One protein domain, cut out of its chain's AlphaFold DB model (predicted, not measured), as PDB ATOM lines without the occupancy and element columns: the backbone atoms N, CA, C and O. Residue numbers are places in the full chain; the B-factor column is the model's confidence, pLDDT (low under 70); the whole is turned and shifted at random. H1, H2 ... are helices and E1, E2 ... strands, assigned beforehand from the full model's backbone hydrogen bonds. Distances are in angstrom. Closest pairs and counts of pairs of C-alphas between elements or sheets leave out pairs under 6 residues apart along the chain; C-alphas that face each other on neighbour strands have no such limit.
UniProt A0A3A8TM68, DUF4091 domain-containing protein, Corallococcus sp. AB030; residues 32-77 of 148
ATOM      1  N   LEU A  32      36.167 -85.399 -20.016       89.69
ATOM      2  CA  LEU A  32      37.339 -84.788 -19.392       89.69
ATOM      3  C   LEU A  32      38.195 -85.876 -18.748       89.69
ATOM      4  O   LEU A  32      37.779 -86.504 -17.779       89.69
ATOM      5  N   TYR A  33      39.425 -86.030 -19.230       89.50
ATOM      6  CA  TYR A  33      40.409 -86.916 -18.616       89.50
ATOM      7  C   TYR A  33      41.539 -86.099 -17.988       89.50
ATOM      8  O   TYR A  33      42.131 -85.243 -18.645       89.50
ATOM      9  N   TYR A  34      41.843 -86.347 -16.712       92.06
ATOM     10  CA  TYR A  34      42.706 -85.461 -15.922       92.06
ATOM     11  C   TYR A  34      44.184 -85.450 -16.374       92.06
ATOM     12  O   TYR A  34      44.883 -84.463 -16.154       92.06
ATOM     13  N   GLN A  35      44.683 -86.534 -16.982       93.44
ATOM     14  CA  GLN A  35      46.053 -86.659 -17.503       93.44
ATOM     15  C   GLN A  35      46.128 -87.827 -18.492       93.44
ATOM     16  O   GLN A  35      45.596 -88.885 -18.203       93.44
ATOM     17  N   THR A  36      46.791 -87.696 -19.641       94.56
ATOM     18  CA  THR A  36      46.810 -88.748 -20.680       94.56
ATOM     19  C   THR A  36      48.200 -89.300 -20.994       94.56
ATOM     20  O   THR A  36      48.302 -90.331 -21.661       94.56
ATOM     21  N   VAL A  37      49.272 -88.667 -20.520       94.88
ATOM     22  CA  VAL A  37      50.664 -89.028 -20.847       94.88
ATOM     23  C   VAL A  37      51.556 -89.129 -19.605       94.88
ATOM     24  O   VAL A  37      52.780 -89.070 -19.703       94.88
ATOM     25  N   GLY A  38      50.964 -89.309 -18.420       94.25
ATOM     26  CA  GLY A  38      51.658 -89.218 -17.133       94.25
ATOM     27  C   GLY A  38      52.795 -90.225 -16.920       94.25
ATOM     28  O   GLY A  38      53.689 -89.940 -16.126       94.25
ATOM     29  N   LEU A  39      52.773 -91.371 -17.609       94.56
ATOM     30  CA  LEU A  39      53.841 -92.380 -17.632       94.56
ATOM     31  C   LEU A  39      54.292 -92.725 -19.062       94.56
ATOM     32  O   LEU A  39      54.707 -93.854 -19.317       94.56
ATOM     33  N   LEU A  40      54.202 -91.783 -20.012       93.50
ATOM     34  CA  LEU A  40      54.469 -92.053 -21.433       93.50
ATOM     35  C   LEU A  40      55.798 -92.797 -21.652       93.50
ATOM     36  O   LEU A  40      55.813 -93.843 -22.285       93.50
ATOM     37  N   PHE A  41      56.903 -92.328 -21.077       90.88
ATOM     38  CA  PHE A  41      58.227 -92.912 -21.335       90.88
ATOM     39  C   PHE A  41      58.442 -94.313 -20.743       90.88
ATOM     40  O   PHE A  41      59.270 -95.060 -21.254       90.88
ATOM     41  N   THR A  42      57.690 -94.703 -19.711       92.38
ATOM     42  CA  THR A  42      57.785 -96.041 -19.094       92.38
ATOM     43  C   THR A  42      56.622 -96.948 -19.482       92.38
ATOM     44  O   THR A  42      56.525 -98.066 -18.984       92.38
ATOM     45  N   ALA A  43      55.733 -96.486 -20.368       93.62
ATOM     46  CA  ALA A  43      54.451 -97.120 -20.650       93.62
ATOM     47  C   ALA A  43      54.555 -98.582 -21.120       93.62
ATOM     48  O   ALA A  43      53.631 -99.356 -20.901       93.62
ATOM     49  N   TRP A  44      55.673 -98.970 -21.737       93.38
ATOM     50  CA  TRP A  44      55.923-100.343 -22.191       93.38
ATOM     51  C   TRP A  44      56.368-101.306 -21.089       93.38
ATOM     52  O   TRP A  44      56.264-102.514 -21.266       93.38
ATOM     53  N   THR A  45      56.863-100.791 -19.964       92.94
ATOM     54  CA  THR A  45      57.400-101.603 -18.863       92.94
ATOM     55  C   THR A  45      56.530-101.534 -17.618       92.94
ATOM     56  O   THR A  45      56.337-102.537 -16.943       92.94
ATOM     57  N   THR A  46      56.004-100.353 -17.288       90.31
ATOM     58  CA  THR A  46      55.117-100.159 -16.141       90.31
ATOM     59  C   THR A  46      54.185 -98.975 -16.359       90.31
ATOM     60  O   THR A  46      54.580 -97.899 -16.813       90.31
ATOM     61  N   GLN A  47      52.919 -99.194 -16.015       90.50
ATOM     62  CA  GLN A  47      51.858 -98.189 -16.084       90.50
ATOM     63  C   GLN A  47      51.065 -98.097 -14.787       90.50
ATOM     64  O   GLN A  47      50.005 -97.475 -14.763       90.50
ATOM     65  N   PHE A  48      51.537 -98.736 -13.720       90.25
ATOM     66  CA  PHE A  48      50.862 -98.676 -12.438       90.25
ATOM     67  C   PHE A  48      51.163 -97.333 -11.770       90.25
ATOM     68  O   PHE A  48      52.316 -97.034 -11.451       90.25
ATOM     69  N   ARG A  49      50.128 -96.520 -11.562       86.56
ATOM     70  CA  ARG A  49      50.217 -95.257 -10.821       86.56
ATOM     71  C   ARG A  49      48.966 -95.064  -9.981       86.56
ATOM     72  O   ARG A  49      47.891 -95.516 -10.362       86.56
ATOM     73  N   PHE A  50      49.121 -94.371  -8.853       85.75
ATOM     74  CA  PHE A  50      48.056 -94.144  -7.877       85.75
ATOM     75  C   PHE A  50      47.434 -95.475  -7.445       85.75
ATOM     76  O   PHE A  50      48.071 -96.224  -6.710       85.75
ATOM     77  N   ASN A  51      46.244 -95.789  -7.950       80.00
ATOM     78  CA  ASN A  51      45.478 -96.967  -7.568       80.00
ATOM     79  C   ASN A  51      45.222 -97.944  -8.728       80.00
ATOM     80  O   ASN A  51      44.418 -98.862  -8.565       80.00
ATOM     81  N   GLY A  52      45.857 -97.779  -9.895       85.81
ATOM     82  CA  GLY A  52      45.545 -98.644 -11.030       85.81
ATOM     83  C   GLY A  52      46.535 -98.630 -12.186       85.81
ATOM     84  O   GLY A  52      47.360 -97.734 -12.359       85.81
ATOM     85  N   ASN A  53      46.422 -99.664 -13.019       89.19
ATOM     86  CA  ASN A  53      47.164 -99.754 -14.269       89.19
ATOM     87  C   ASN A  53      46.597 -98.783 -15.302       89.19
ATOM     88  O   ASN A  53      45.403 -98.792 -15.605       89.19
ATOM     89  N   GLY A  54      47.479 -97.975 -15.882       90.50
ATOM     90  CA  GLY A  54      47.132 -97.043 -16.942       90.50
ATOM     91  C   GLY A  54      46.428 -95.774 -16.465       90.50
ATOM     92  O   GLY A  54      45.974 -94.992 -17.308       90.50
ATOM     93  N   ASP A  55      46.338 -95.553 -15.153       92.50
ATOM     94  CA  ASP A  55      45.796 -94.320 -14.597       92.50
ATOM     95  C   ASP A  55      46.668 -93.123 -15.014       92.50
ATOM     96  O   ASP A  55      47.902 -93.151 -14.931       92.50
ATOM     97  N   GLY A  56      46.034 -92.099 -15.582       93.44
ATOM     98  CA  GLY A  56      46.727 -90.929 -16.118       93.44
ATOM     99  C   GLY A  56      47.542 -91.184 -17.400       93.44
ATOM    100  O   GLY A  56      48.310 -90.321 -17.824       93.44
ATOM    101  N   THR A  57      47.452 -92.367 -18.019       95.19
ATOM    102  CA  THR A  57      48.276 -92.733 -19.187       95.19
ATOM    103  C   THR A  57      47.438 -93.455 -20.234       95.19
ATOM    104  O   THR A  57      47.132 -94.630 -20.081       95.19
ATOM    105  N   LEU A  58      47.068 -92.770 -21.314       95.44
ATOM    106  CA  LEU A  58      46.259 -93.285 -22.426       95.44
ATOM    107  C   LEU A  58      47.051 -93.488 -23.721       95.44
ATOM    108  O   LEU A  58      46.503 -94.062 -24.667       95.44
ATOM    109  N   PHE A  59      48.312 -93.063 -23.759       96.12
ATOM    110  CA  PHE A  59      49.205 -93.208 -24.904       96.12
ATOM    111  C   PHE A  59      50.468 -93.988 -24.545       96.12
ATOM    112  O   PHE A  59      50.940 -93.946 -23.409       96.12
ATOM    113  N   TYR A  60      51.016 -94.667 -25.548       96.38
ATOM    114  CA  TYR A  60      52.322 -95.317 -25.510       96.38
ATOM    115  C   TYR A  60      53.262 -94.632 -26.510       96.38
ATOM    116  O   TYR A  60      52.798 -94.130 -27.540       96.38
ATOM    117  N   PRO A  61      54.579 -94.623 -26.252       96.12
ATOM    118  CA  PRO A  61      55.549 -94.063 -27.174       96.12
ATOM    119  C   PRO A  61      55.760 -95.054 -28.321       96.12
ATOM    120  O   PRO A  61      56.285 -96.147 -28.113       96.12
ATOM    121  N   GLY A  62      55.340 -94.708 -29.535       95.94
ATOM    122  CA  GLY A  62      55.611 -95.527 -30.716       95.94
ATOM    123  C   GLY A  62      56.962 -95.178 -31.313       95.94
ATOM    124  O   GLY A  62      57.037 -94.455 -32.301       95.94
ATOM    125  N   LEU A  63      58.026 -95.676 -30.684       95.81
ATOM    126  CA  LEU A  63      59.390 -95.547 -31.193       95.81
ATOM    127  C   LEU A  63      59.643 -96.576 -32.305       95.81
ATOM    128  O   LEU A  63      59.187 -97.718 -32.166       95.81
ATOM    129  N   PRO A  64      60.441 -96.252 -33.342       97.06
ATOM    130  CA  PRO A  64      60.849 -97.223 -34.357       97.06
ATOM    131  C   PRO A  64      61.457 -98.510 -33.787       97.06
ATOM    132  O   PRO A  64      61.227 -99.593 -34.314       97.06
ATOM    133  N   SER A  65      62.174 -98.416 -32.664       95.69
ATOM    134  CA  SER A  65      62.758 -99.568 -31.967       95.69
ATOM    135  C   SER A  65      61.735-100.506 -31.316       95.69
ATOM    136  O   SER A  65      62.093-101.625 -30.959       95.69
ATOM    137  N   ILE A  66      60.483-100.071 -31.148       93.69
ATOM    138  CA  ILE A  66      59.423-100.831 -30.472       93.69
ATOM    139  C   ILE A  66      58.370-101.316 -31.469       93.69
ATOM    140  O   ILE A  66      57.929-102.459 -31.388       93.69
ATOM    141  N   ILE A  67      57.965-100.457 -32.408       94.62
ATOM    142  CA  ILE A  67      56.877-100.750 -33.356       94.62
ATOM    143  C   ILE A  67      57.314-100.829 -34.823       94.62
ATOM    144  O   ILE A  67      56.477-101.074 -35.691       94.62
ATOM    145  N   GLY A  68      58.601-100.626 -35.113       95.06
ATOM    146  CA  GLY A  68      59.113-100.512 -36.478       95.06
ATOM    147  C   GLY A  68      58.795 -99.165 -37.141       95.06
ATOM    148  O   GLY A  68      58.351 -98.215 -36.500       95.06
ATOM    149  N   GLY A  69      59.030 -99.077 -38.453       95.25
ATOM    150  CA  GLY A  69      58.863 -97.843 -39.230       95.25
ATOM    151  C   GLY A  69      60.062 -96.893 -39.137       95.25
ATOM    152  O   GLY A  69      61.143 -97.276 -38.697       95.25
ATOM    153  N   THR A  70      59.882 -95.653 -39.596       96.31
ATOM    154  CA  THR A  70      60.959 -94.645 -39.704       96.31
ATOM    155  C   THR A  70      60.703 -93.381 -38.887       96.31
ATOM    156  O   THR A  70      61.509 -92.455 -38.915       96.31
ATOM    157  N   THR A  71      59.569 -93.295 -38.195       96.25
ATOM    158  CA  THR A  71      59.130 -92.072 -37.515       96.25
ATOM    159  C   THR A  71      58.458 -92.423 -36.201       96.25
ATOM    160  O   THR A  71      57.754 -93.427 -36.107       96.25
ATOM    161  N   GLU A  72      58.679 -91.591 -35.190       95.94
ATOM    162  CA  GLU A  72      58.022 -91.721 -33.894       95.94
ATOM    163  C   GLU A  72      56.558 -91.287 -33.987       95.94
ATOM    164  O   GLU A  72      56.250 -90.200 -34.477       95.94
ATOM    165  N   ILE A  73      55.643 -92.135 -33.516       94.88
ATOM    166  CA  ILE A  73      54.202 -91.872 -33.564       94.88
ATOM    167  C   ILE A  73      53.577 -92.257 -32.216       94.88
ATOM    168  O   ILE A  73      53.728 -93.398 -31.782       94.88
ATOM    169  N   PRO A  74      52.834 -91.369 -31.531       93.69
ATOM    170  CA  PRO A  74      52.102 -91.745 -30.325       93.69
ATOM    171  C   PRO A  74      51.062 -92.832 -30.617       93.69
ATOM    172  O   PRO A  74      50.233 -92.693 -31.520       93.69
ATOM    173  N   LEU A  75      51.056 -93.898 -29.821       96.19
ATOM    174  CA  LEU A  75      50.099 -94.990 -29.973       96.19
ATOM    175  C   LEU A  75      48.951 -94.837 -28.976       96.19
ATOM    176  O   LEU A  75      49.193 -94.844 -27.765       96.19
ATOM    177  N   PRO A  76      47.692 -94.738 -29.433       96.19
ATOM    178  CA  PRO A  76      46.556 -94.718 -28.526       96.19
ATOM    179  C   PRO A  76      46.342 -96.104 -27.913       96.19
ATOM    180  O   PRO A  76      46.256 -97.109 -28.625       96.19
ATOM    181  N   SER A  77      46.179 -96.145 -26.591       95.56
ATOM    182  CA  SER A  77      45.758 -97.347 -25.868       95.56
ATOM    183  C   SER A  77      44.389 -97.849 -26.340       95.56
ATOM    184  O   SER A  77      43.583 -97.097 -26.900       95.56
TER     185      SER A  77
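Overview. This is residues 32 to 77 of the 148 residues of the protein "DUF4091 domain-containing protein" of Corallococcus sp. AB030 (UniProt A0A3A8TM68). This domain has little regular structure: an antiparallel two-strand ribbon, E1 and E2, has the short helix H1 in the turn beyond one end, while the loops of residues 32 to 58 fill much of the other end. The 46 printed residues hold E1, H1, E2 in that order; the class is mixed, with 12 residues in named elements. It is only just compact, close to loose (radius of gyration of the C-alphas 11.1 A), and only just flat, spanning 35 by 23 by 13 A.

Along the chain. Find C-alpha 59 at (49.205, -93.208, -24.904); E1 runs from there to residue 62, 9.0 A. E2, residues 73 to 76, covers 9.6 A and ends at C-alpha 76, (46.556, -94.718, -28.526). H1 is residues 64 to 67, 5.4 A.

Arrangement. Look across E1 and E2, at 147 degrees: N 60 and O 75 are 2.9 A apart, within hydrogen-bond range. Tight links join E1 to H1 and H1 to E2. H1 is too short for an O i to N i+4 pair; its one O i to N i+3 pair is not within range. Residues 48 to 49 pair antiparallel with 52 to 53.

Size, cuts and confidence. The C-alphas farthest apart, of Asn 51 and Thr 70, are 35.7 A apart. The printed part has no cut, and no printed residue is under 70 in pLDDT.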